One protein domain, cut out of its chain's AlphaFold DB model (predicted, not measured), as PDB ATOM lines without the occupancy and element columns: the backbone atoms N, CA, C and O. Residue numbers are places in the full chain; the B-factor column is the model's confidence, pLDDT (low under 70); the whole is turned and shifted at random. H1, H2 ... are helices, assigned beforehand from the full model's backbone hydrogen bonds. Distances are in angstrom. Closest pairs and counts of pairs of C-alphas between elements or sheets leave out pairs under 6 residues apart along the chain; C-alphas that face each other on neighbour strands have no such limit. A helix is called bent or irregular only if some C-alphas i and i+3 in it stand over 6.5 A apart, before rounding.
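What this domain is: This is residues 122 to 195 of the 198 residues of an uncharacterized protein of Naumovozyma castellii (strain ATCC 76901 / BCRC 22586 / CBS 4309 / NBRC 1992 / NRRL Y-12630) (UniProt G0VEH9). Two long helices, H1 and H2, meet near Cys 138 and Thr 144 and spread from there as an open V, and H3 folds back along H2 to make a helical hairpin with it. After the short H4 near the corner of the V, H5 folds back along H3 and packs steeply on residues 124 to 131 of H1, filling space between H1 and H3. The printed part has 74 residues with five named helices, in the order H1, H2, H3, H4, H5, and no named strand; the class is all helix. It is compact, with a radius of gyration of the C-alphas of 12.2 A, and the C-alphas span 32 by 32 by 20 A.

Where its parts are: H1, residues 122 to 138, begins with C-alpha 122 at (-28.829, -5.820, 10.787) and is 24.7 A long from first to last C-alpha. It is irregular: C-alphas 133 and 136 are 7.1 A apart. H2, residues 142 to 161, is the longest helix, with 20 residues over 28.6 A, and ends with C-alpha 161 at (-49.290, -18.706, -8.100). H3, residues 166 to 178, measures 18.3 A. H4, residues 180 to 184, measures 8.2 A and is irregular too, with C-alphas 181 and 184 7.0 A apart. H5, residues 186 to 193, measures 10.4 A and ends with C-alpha 193 at (-34.934, -12.799, -2.560).

How they stand to each other: H1 and H2 are close but not clearly touching, the closest C-alphas being those of Cys 138 and Thr 144, 6.6 A apart; they run opposite ways at a steep tilt of 44 degrees. With residues 124 to 131 alone H1 touches H5, closest at the C-alphas of Tyr 127 and Ala 188, 5.1 A apart, at a steep tilt of 52 degrees, opposite ways. H2 touches H3 with residues 147 to 155 alone, closest at the C-alphas of Phe 151 and Ala 168, 5.4 A apart; this hairpin has a shallow tilt of 17 degrees, opposite ways. H3 touches H5, closest at the C-alphas of Gln 169 and Leu 190, 6.6 A apart, at a shallow tilt of 7 degrees, opposite ways. H4 touches no helix but is near H1 and H3, with the C-alphas of Met 176 and Ser 183 6.0 A apart as the closest of H3 and H4. H4 and H5 meet only through their link. H1 and H3, H2 and H4, and H2 and H5 are apart. Every O i to N i+4 pair is within hydrogen-bond range in H2, H3 and H5, against 10 of 13 in H1 and 0 of 1 in H4, where 1 of 2 O i to N i+3 pairs is.

The domain as a whole: The two C-alphas farthest apart are those of Pro 137 and Ser 162, 32.9 A. The four links are tight, and the printed part has no cut. The mean pLDDT of the printed part is 93.1, and no printed residue is under 70.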
ATOM      1  N   GLU A 122     -30.202  -6.246  11.087       96.94
ATOM      2  CA  GLU A 122     -28.829  -5.820  10.787       96.94
ATOM      3  C   GLU A 122     -28.325  -6.378   9.446       96.94
ATOM      4  O   GLU A 122     -27.786  -5.645   8.609       96.94
ATOM      5  N   GLN A 123     -28.539  -7.676   9.209       96.69
ATOM      6  CA  GLN A 123     -28.162  -8.334   7.956       96.69
ATOM      7  C   GLN A 123     -28.984  -7.819   6.776       96.69
ATOM      8  O   GLN A 123     -28.431  -7.566   5.705       96.69
ATOM      9  N   PHE A 124     -30.292  -7.643   6.964       97.38
ATOM     10  CA  PHE A 124     -31.165  -7.109   5.928       97.38
ATOM     11  C   PHE A 124     -30.727  -5.701   5.511       97.38
ATOM     12  O   PHE A 124     -30.549  -5.439   4.321       97.38
ATOM     13  N   GLN A 125     -30.456  -4.817   6.478       97.12
ATOM     14  CA  GLN A 125     -29.976  -3.459   6.212       97.12
ATOM     15  C   GLN A 125     -28.617  -3.450   5.507       97.12
ATOM     16  O   GLN A 125     -28.415  -2.665   4.577       97.12
ATOM     17  N   TYR A 126     -27.701  -4.348   5.882       97.25
ATOM     18  CA  TYR A 126     -26.422  -4.504   5.192       97.25
ATOM     19  C   TYR A 126     -26.610  -4.818   3.697       97.25
ATOM     20  O   TYR A 126     -26.033  -4.136   2.843       97.25
ATOM     21  N   TYR A 127     -27.444  -5.809   3.357       97.88
ATOM     22  CA  TYR A 127     -27.694  -6.177   1.959       97.88
ATOM     23  C   TYR A 127     -28.482  -5.106   1.204       97.88
ATOM     24  O   TYR A 127     -28.121  -4.771   0.074       97.88
ATOM     25  N   LYS A 128     -29.501  -4.513   1.836       96.56
ATOM     26  CA  LYS A 128     -30.306  -3.426   1.267       96.56
ATOM     27  C   LYS A 128     -29.435  -2.242   0.859       96.56
ATOM     28  O   LYS A 128     -29.491  -1.809  -0.290       96.56
ATOM     29  N   LYS A 129     -28.568  -1.778   1.762       96.75
ATOM     30  CA  LYS A 129     -27.634  -0.674   1.502       96.75
ATOM     31  C   LYS A 129     -26.696  -0.988   0.336       96.75
ATOM     32  O   LYS A 129     -26.443  -0.143  -0.517       96.75
ATOM     33  N   LYS A 130     -26.205  -2.228   0.285       95.62
ATOM     34  CA  LYS A 130     -25.308  -2.705  -0.769       95.62
ATOM     35  C   LYS A 130     -25.975  -2.716  -2.147       95.62
ATOM     36  O   LYS A 130     -25.330  -2.334  -3.118       95.62
ATOM     37  N   ILE A 131     -27.247  -3.104  -2.229       96.19
ATOM     38  CA  ILE A 131     -28.029  -3.039  -3.471       96.19
ATOM     39  C   ILE A 131     -28.238  -1.579  -3.869       96.19
ATOM     40  O   ILE A 131     -27.842  -1.193  -4.962       96.19
ATOM     41  N   GLN A 132     -28.763  -0.749  -2.963       94.69
ATOM     42  CA  GLN A 132     -29.073   0.657  -3.240       94.69
ATOM     43  C   GLN A 132     -27.865   1.449  -3.758       94.69
ATOM     44  O   GLN A 132     -28.004   2.228  -4.691       94.69
ATOM     45  N   TRP A 133     -26.669   1.213  -3.212       95.31
ATOM     46  CA  TRP A 133     -25.457   1.904  -3.661       95.31
ATOM     47  C   TRP A 133     -24.992   1.558  -5.074       95.31
ATOM     48  O   TRP A 133     -24.331   2.378  -5.701       95.31
ATOM     49  N   ASN A 134     -25.277   0.351  -5.555       94.25
ATOM     50  CA  ASN A 134     -24.775  -0.116  -6.848       94.25
ATOM     51  C   ASN A 134     -25.853  -0.107  -7.933       94.25
ATOM     52  O   ASN A 134     -25.531  -0.183  -9.111       94.25
ATOM     53  N   LEU A 135     -27.125  -0.027  -7.549       91.06
ATOM     54  CA  LEU A 135     -28.230  -0.253  -8.464       91.06
ATOM     55  C   LEU A 135     -28.415   0.884  -9.472       91.06
ATOM     56  O   LEU A 135     -28.559   0.607 -10.658       91.06
ATOM     57  N   ASP A 136     -28.378   2.138  -9.022       91.00
ATOM     58  CA  ASP A 136     -28.585   3.308  -9.885       91.00
ATOM     59  C   ASP A 136     -27.698   3.317 -11.142       91.00
ATOM     60  O   ASP A 136     -28.250   3.396 -12.242       91.00
ATOM     61  N   PRO A 137     -26.359   3.182 -11.038       91.81
ATOM     62  CA  PRO A 137     -25.505   3.144 -12.223       91.81
ATOM     63  C   PRO A 137     -25.699   1.864 -13.049       91.81
ATOM     64  O   PRO A 137     -25.544   1.882 -14.266       91.81
ATOM     65  N   CYS A 138     -26.070   0.742 -12.425       91.81
ATOM     66  CA  CYS A 138     -26.326  -0.502 -13.153       91.81
ATOM     67  C   CYS A 138     -27.605  -0.440 -14.002       91.81
ATOM     68  O   CYS A 138     -27.659  -1.072 -15.055       91.81
ATOM     69  N   LEU A 139     -28.615   0.332 -13.593       92.62
ATOM     70  CA  LEU A 139     -29.861   0.500 -14.347       92.62
ATOM     71  C   LEU A 139     -29.709   1.351 -15.616       92.62
ATOM     72  O   LEU A 139     -30.658   1.450 -16.388       92.62
ATOM     73  N   GLU A 140     -28.541   1.937 -15.875       92.00
ATOM     74  CA  GLU A 140     -28.246   2.569 -17.167       92.00
ATOM     75  C   GLU A 140     -28.002   1.520 -18.264       92.00
ATOM     76  O   GLU A 140     -28.297   1.765 -19.432       92.00
ATOM     77  N   ASN A 141     -27.564   0.315 -17.885       92.62
ATOM     78  CA  ASN A 141     -27.264  -0.777 -18.804       92.62
ATOM     79  C   ASN A 141     -28.541  -1.513 -19.260       92.62
ATOM     80  O   ASN A 141     -29.286  -2.065 -18.445       92.62
ATOM     81  N   ASP A 142     -28.768  -1.572 -20.575       91.31
ATOM     82  CA  ASP A 142     -29.921  -2.247 -21.195       91.31
ATOM     83  C   ASP A 142     -29.989  -3.742 -20.880       91.31
ATOM     84  O   ASP A 142     -31.070  -4.259 -20.599       91.31
ATOM     85  N   LEU A 143     -28.847  -4.432 -20.817       91.38
ATOM     86  CA  LEU A 143     -28.814  -5.843 -20.435       91.38
ATOM     87  C   LEU A 143     -29.278  -6.034 -18.987       91.38
ATOM     88  O   LEU A 143     -30.040  -6.952 -18.695       91.38
ATOM     89  N   THR A 144     -28.855  -5.147 -18.083       93.50
ATOM     90  CA  THR A 144     -29.281  -5.193 -16.676       93.50
ATOM     91  C   THR A 144     -30.783  -4.949 -16.558       93.50
ATOM     92  O   THR A 144     -31.474  -5.713 -15.882       93.50
ATOM     93  N   LYS A 145     -31.304  -3.934 -17.259       94.19
ATOM     94  CA  LYS A 145     -32.746  -3.651 -17.321       94.19
ATOM     95  C   LYS A 145     -33.533  -4.848 -17.851       94.19
ATOM     96  O   LYS A 145     -34.545  -5.227 -17.259       94.19
ATOM     97  N   PHE A 146     -33.045  -5.482 -18.913       94.12
ATOM     98  CA  PHE A 146     -33.661  -6.668 -19.495       94.12
ATOM     99  C   PHE A 146     -33.696  -7.844 -18.508       94.12
ATOM    100  O   PHE A 146     -34.770  -8.382 -18.234       94.12
ATOM    101  N   VAL A 147     -32.554  -8.216 -17.918       94.88
ATOM    102  CA  VAL A 147     -32.480  -9.348 -16.979       94.88
ATOM    103  C   VAL A 147     -33.340  -9.099 -15.741       94.88
ATOM    104  O   VAL A 147     -34.082  -9.989 -15.331       94.88
ATOM    105  N   LEU A 148     -33.313  -7.886 -15.178       95.56
ATOM    106  CA  LEU A 148     -34.173  -7.528 -14.048       95.56
ATOM    107  C   LEU A 148     -35.657  -7.545 -14.422       95.56
ATOM    108  O   LEU A 148     -36.478  -7.990 -13.626       95.56
ATOM    109  N   THR A 149     -36.014  -7.131 -15.640       95.69
ATOM    110  CA  THR A 149     -37.394  -7.229 -16.131       95.69
ATOM    111  C   THR A 149     -37.858  -8.683 -16.173       95.69
ATOM    112  O   THR A 149     -38.945  -8.996 -15.690       95.69
ATOM    113  N   GLN A 150     -37.031  -9.590 -16.702       95.12
ATOM    114  CA  GLN A 150     -37.346 -11.022 -16.725       95.12
ATOM    115  C   GLN A 150     -37.421 -11.609 -15.314       95.12
ATOM    116  O   GLN A 150     -38.341 -12.366 -15.008       95.12
ATOM    117  N   PHE A 151     -36.505 -11.209 -14.434       95.88
ATOM    118  CA  PHE A 151     -36.541 -11.586 -13.027       95.88
ATOM    119  C   PHE A 151     -37.869 -11.189 -12.378       95.88
ATOM    120  O   PHE A 151     -38.505 -12.038 -11.762       95.88
ATOM    121  N   PHE A 152     -38.319  -9.942 -12.547       95.00
ATOM    122  CA  PHE A 152     -39.568  -9.489 -11.940       95.00
ATOM    123  C   PHE A 152     -40.801 -10.161 -12.537       95.00
ATOM    124  O   PHE A 152     -41.716 -10.465 -11.786       95.00
ATOM    125  N   LYS A 153     -40.815 -10.484 -13.837       93.25
ATOM    126  CA  LYS A 153     -41.897 -11.291 -14.428       93.25
ATOM    127  C   LYS A 153     -42.012 -12.659 -13.746       93.25
ATOM    128  O   LYS A 153     -43.110 -13.064 -13.382       93.25
ATOM    129  N   LEU A 154     -40.883 -13.342 -13.533       92.56
ATOM    130  CA  LEU A 154     -40.848 -14.629 -12.825       92.56
ATOM    131  C   LEU A 154     -41.184 -14.482 -11.333       92.56
ATOM    132  O   LEU A 154     -41.821 -15.354 -10.751       92.56
ATOM    133  N   PHE A 155     -40.749 -13.388 -10.707       92.12
ATOM    134  CA  PHE A 155     -41.010 -13.105  -9.298       92.12
ATOM    135  C   PHE A 155     -42.492 -12.796  -9.041       92.12
ATOM    136  O   PHE A 155     -43.068 -13.319  -8.093       92.12
ATOM    137  N   ASP A 156     -43.131 -11.999  -9.895       91.06
ATOM    138  CA  ASP A 156     -44.554 -11.666  -9.769       91.06
ATOM    139  C   ASP A 156     -45.425 -12.920  -9.973       91.06
ATOM    140  O   ASP A 156     -46.312 -13.193  -9.167       91.06
ATOM    141  N   GLN A 157     -45.102 -13.759 -10.969       88.94
ATOM    142  CA  GLN A 157     -45.781 -15.047 -11.186       88.94
ATOM    143  C   GLN A 157     -45.754 -15.942  -9.943       88.94
ATOM    144  O   GLN A 157     -46.743 -16.604  -9.627       88.94
ATOM    145  N   MET A 158     -44.638 -15.949  -9.218       86.31
ATOM    146  CA  MET A 158     -44.503 -16.691  -7.969       86.31
ATOM    147  C   MET A 158     -45.406 -16.126  -6.862       86.31
ATOM    148  O   MET A 158     -46.019 -16.917  -6.144       86.31
ATOM    149  N   MET A 159     -45.499 -14.798  -6.727       85.06
ATOM    150  CA  MET A 159     -46.364 -14.161  -5.725       85.06
ATOM    151  C   MET A 159     -47.844 -14.494  -5.953       85.06
ATOM    152  O   MET A 159     -48.574 -14.706  -4.988       85.06
ATOM    153  N   ASP A 160     -48.270 -14.603  -7.214       85.62
ATOM    154  CA  ASP A 160     -49.663 -14.902  -7.562       85.62
ATOM    155  C   ASP A 160     -49.994 -16.407  -7.503       85.62
ATOM    156  O   ASP A 160     -51.111 -16.791  -7.153       85.62
ATOM    157  N   SER A 161     -49.034 -17.275  -7.844       80.88
ATOM    158  CA  SER A 161     -49.290 -18.706  -8.100       80.88
ATOM    159  C   SER A 161     -48.896 -19.636  -6.946       80.88
ATOM    160  O   SER A 161     -49.072 -20.849  -7.057       80.88
ATOM    161  N   SER A 162     -48.328 -19.108  -5.849       76.69
ATOM    162  CA  SER A 162     -47.706 -19.904  -4.771       76.69
ATOM    163  C   SER A 162     -46.657 -20.912  -5.291       76.69
ATOM    164  O   SER A 162     -46.388 -21.945  -4.666       76.69
ATOM    165  N   GLU A 163     -46.072 -20.637  -6.456       77.12
ATOM    166  CA  GLU A 163     -45.040 -21.476  -7.058       77.12
ATOM    167  C   GLU A 163     -43.675 -21.247  -6.398       77.12
ATOM    168  O   GLU A 163     -43.461 -20.344  -5.592       77.12
ATOM    169  N   SER A 164     -42.717 -22.113  -6.721       83.00
ATOM    170  CA  SER A 164     -41.367 -22.023  -6.176       83.00
ATOM    171  C   SER A 164     -40.639 -20.764  -6.658       83.00
ATOM    172  O   SER A 164     -40.627 -20.456  -7.845       83.00
ATOM    173  N   THR A 165     -39.903 -20.118  -5.750       85.06
ATOM    174  CA  THR A 165     -38.941 -19.027  -6.028       85.06
ATOM    175  C   THR A 165     -37.781 -19.442  -6.949       85.06
ATOM    176  O   THR A 165     -36.994 -18.604  -7.401       85.06
ATOM    177  N   TYR A 166     -37.643 -20.742  -7.220       90.31
ATOM    178  CA  TYR A 166     -36.495 -21.325  -7.901       90.31
ATOM    179  C   TYR A 166     -36.199 -20.740  -9.295       90.31
ATOM    180  O   TYR A 166     -35.027 -20.457  -9.544       90.31
ATOM    181  N   PRO A 167     -37.169 -20.505 -10.205       92.06
ATOM    182  CA  PRO A 167     -36.869 -19.966 -11.536       92.06
ATOM    183  C   PRO A 167     -36.232 -18.573 -11.483       92.06
ATOM    184  O   PRO A 167     -35.229 -18.326 -12.153       92.06
ATOM    185  N   ALA A 168     -36.758 -17.688 -10.631       92.88
ATOM    186  CA  ALA A 168     -36.235 -16.337 -10.451       92.88
ATOM    187  C   ALA A 168     -34.831 -16.355  -9.815       92.88
ATOM    188  O   ALA A 168     -33.923 -15.659 -10.271       92.88
ATOM    189  N   GLN A 169     -34.615 -17.208  -8.807       94.69
ATOM    190  CA  GLN A 169     -33.295 -17.393  -8.195       94.69
ATOM    191  C   GLN A 169     -32.279 -17.975  -9.180       94.69
ATOM    192  O   GLN A 169     -31.129 -17.534  -9.215       94.69
ATOM    193  N   LYS A 170     -32.694 -18.958  -9.985       95.44
ATOM    194  CA  LYS A 170     -31.849 -19.579 -11.003       95.44
ATOM    195  C   LYS A 170     -31.393 -18.542 -12.027       95.44
ATOM    196  O   LYS A 170     -30.203 -18.481 -12.303       95.44
ATOM    197  N   LEU A 171     -32.297 -17.682 -12.502       96.25
ATOM    198  CA  LEU A 171     -31.951 -16.601 -13.428       96.25
ATOM    199  C   LEU A 171     -30.848 -15.690 -12.864       96.25
ATOM    200  O   LEU A 171     -29.877 -15.407 -13.560       96.25
ATOM    201  N   LEU A 172     -30.957 -15.271 -11.598       96.19
ATOM    202  CA  LEU A 172     -29.927 -14.443 -10.958       96.19
ATOM    203  C   LEU A 172     -28.588 -15.180 -10.827       96.19
ATOM    204  O   LEU A 172     -27.532 -14.589 -11.042       96.19
ATOM    205  N   ARG A 173     -28.616 -16.474 -10.487       96.06
ATOM    206  CA  ARG A 173     -27.405 -17.302 -10.391       96.06
ATOM    207  C   ARG A 173     -26.721 -17.458 -11.743       96.06
ATOM    208  O   ARG A 173     -25.515 -17.250 -11.826       96.06
ATOM    209  N   ASP A 174     -27.488 -17.764 -12.784       95.75
ATOM    210  CA  ASP A 174     -26.980 -17.895 -14.148       95.75
ATOM    211  C   ASP A 174     -26.401 -16.557 -14.636       95.75
ATOM    212  O   ASP A 174     -25.305 -16.521 -15.197       95.75
ATOM    213  N   TRP A 175     -27.068 -15.440 -14.327       95.44
ATOM    214  CA  TRP A 175     -26.580 -14.104 -14.667       95.44
ATOM    215  C   TRP A 175     -25.236 -13.782 -14.006       95.44
ATOM    216  O   TRP A 175     -24.314 -13.360 -14.703       95.44
ATOM    217  N   MET A 176     -25.075 -14.065 -12.708       95.62
ATOM    218  CA  MET A 176     -23.803 -13.869 -11.993       95.62
ATOM    219  C   MET A 176     -22.641 -14.685 -12.572       95.62
ATOM    220  O   MET A 176     -21.485 -14.294 -12.415       95.62
ATOM    221  N   ILE A 177     -22.923 -15.823 -13.212       94.88
ATOM    222  CA  ILE A 177     -21.899 -16.637 -13.880       94.88
ATOM    223  C   ILE A 177     -21.479 -15.979 -15.198       94.88
ATOM    224  O   ILE A 177     -20.302 -16.006 -15.556       94.88
ATOM    225  N   THR A 178     -22.434 -15.400 -15.928       94.38
ATOM    226  CA  THR A 178     -22.177 -14.792 -17.241       94.38
ATOM    227  C   THR A 178     -21.652 -13.363 -17.186       94.38
ATOM    228  O   THR A 178     -20.940 -12.951 -18.099       94.38
ATOM    229  N   ASP A 179     -21.984 -12.610 -16.138       92.94
ATOM    230  CA  ASP A 179     -21.667 -11.193 -16.017       92.94
ATOM    231  C   ASP A 179     -20.997 -10.902 -14.670       92.94
ATOM    232  O   ASP A 179     -21.612 -10.905 -13.603       92.94
ATOM    233  N   VAL A 180     -19.696 -10.625 -14.722       91.81
ATOM    234  CA  VAL A 180     -18.898 -10.324 -13.528       91.81
ATOM    235  C   VAL A 180     -19.166  -8.924 -12.976       91.81
ATOM    236  O   VAL A 180     -18.859  -8.673 -11.808       91.81
ATOM    237  N   SER A 181     -19.749  -8.019 -13.769       91.19
ATOM    238  CA  SER A 181     -20.006  -6.635 -13.348       91.19
ATOM    239  C   SER A 181     -21.039  -6.561 -12.221       91.19
ATOM    240  O   SER A 181     -20.969  -5.680 -11.363       91.19
ATOM    241  N   VAL A 182     -21.937  -7.547 -12.144       94.25
ATOM    242  CA  VAL A 182     -22.995  -7.599 -11.128       94.25
ATOM    243  C   VAL A 182     -22.611  -8.373  -9.873       94.25
ATOM    244  O   VAL A 182     -23.357  -8.383  -8.893       94.25
ATOM    245  N   SER A 183     -21.415  -8.965  -9.843       92.38
ATOM    246  CA  SER A 183     -20.918  -9.763  -8.712       92.38
ATOM    247  C   SER A 183     -20.808  -8.963  -7.405       92.38
ATOM    248  O   SER A 183     -20.872  -9.528  -6.312       92.38
ATOM    249  N   VAL A 184     -20.712  -7.633  -7.503       93.44
ATOM    250  CA  VAL A 184     -20.632  -6.734  -6.349       93.44
ATOM    251  C   VAL A 184     -21.945  -6.691  -5.573       93.44
ATOM    252  O   VAL A 184     -21.894  -6.681  -4.348       93.44
ATOM    253  N   TRP A 185     -23.110  -6.691  -6.229       95.50
ATOM    254  CA  TRP A 185     -24.405  -6.455  -5.570       95.50
ATOM    255  C   TRP A 185     -25.423  -7.582  -5.767       95.50
ATOM    256  O   TRP A 185     -26.244  -7.811  -4.879       95.50
ATOM    257  N   CYS A 186     -25.349  -8.335  -6.865       96.44
ATOM    258  CA  CYS A 186     -26.296  -9.402  -7.178       96.44
ATOM    259  C   CYS A 186     -26.344 -10.510  -6.105       96.44
ATOM    260  O   CYS A 186     -27.447 -10.918  -5.746       96.44
ATOM    261  N   PRO A 187     -25.229 -10.933  -5.464       96.88
ATOM    262  CA  PRO A 187     -25.309 -11.886  -4.353       96.88
ATOM    263  C   PRO A 187     -26.121 -11.364  -3.160       96.88
ATOM    264  O   PRO A 187     -26.831 -12.128  -2.511       96.88
ATOM    265  N   ALA A 188     -26.035 -10.060  -2.871       97.00
ATOM    266  CA  ALA A 188     -26.839  -9.428  -1.826       97.00
ATOM    267  C   ALA A 188     -28.321  -9.403  -2.219       97.00
ATOM    268  O   ALA A 188     -29.179  -9.707  -1.393       97.00
ATOM    269  N   PHE A 189     -28.605  -9.100  -3.487       96.75
ATOM    270  CA  PHE A 189     -29.955  -9.135  -4.044       96.75
ATOM    271  C   PHE A 189     -30.566 -10.538  -3.956       96.75
ATOM    272  O   PHE A 189     -31.624 -10.706  -3.356       96.75
ATOM    273  N   LEU A 190     -29.851 -11.561  -4.434       96.19
ATOM    274  CA  LEU A 190     -30.262 -12.961  -4.334       96.19
ATOM    275  C   LEU A 190     -30.512 -13.373  -2.879       96.19
ATOM    276  O   LEU A 190     -31.510 -14.031  -2.592       96.19
ATOM    277  N   LYS A 191     -29.649 -12.950  -1.946       96.69
ATOM    278  CA  LYS A 191     -29.811 -13.287  -0.530       96.69
ATOM    279  C   LYS A 191     -31.108 -12.738   0.056       96.69
ATOM    280  O   LYS A 191     -31.744 -13.433   0.847       96.69
ATOM    281  N   ILE A 192     -31.503 -11.522  -0.325       95.88
ATOM    282  CA  ILE A 192     -32.795 -10.962   0.081       95.88
ATOM    283  C   ILE A 192     -33.926 -11.789  -0.523       95.88
ATOM    284  O   ILE A 192     -34.769 -12.258   0.230       95.88
ATOM    285  N   VAL A 193     -33.898 -12.036  -1.836       94.19
ATOM    286  CA  VAL A 193     -34.934 -12.799  -2.560       94.19
ATOM    287  C   VAL A 193     -35.166 -14.183  -1.946       94.19
ATOM    288  O   VAL A 193     -36.306 -14.581  -1.744       94.19
ATOM    289  N   GLU A 194     -34.103 -14.902  -1.585       93.94
ATOM    290  CA  GLU A 194     -34.186 -16.219  -0.929       93.94
ATOM    291  C   GLU A 194     -34.854 -16.183   0.454       93.94
ATOM    292  O   GLU A 194     -35.276 -17.220   0.965       93.94
ATOM    293  N   ASN A 195     -34.912 -15.011   1.087       95.06
ATOM    294  CA  ASN A 195     -35.407 -14.825   2.447       95.06
ATOM    295  C   ASN A 195     -36.643 -13.925   2.518       95.06
ATOM    296  O   ASN A 195     -37.055 -13.577   3.625       95.06
TER     297      ASN A 195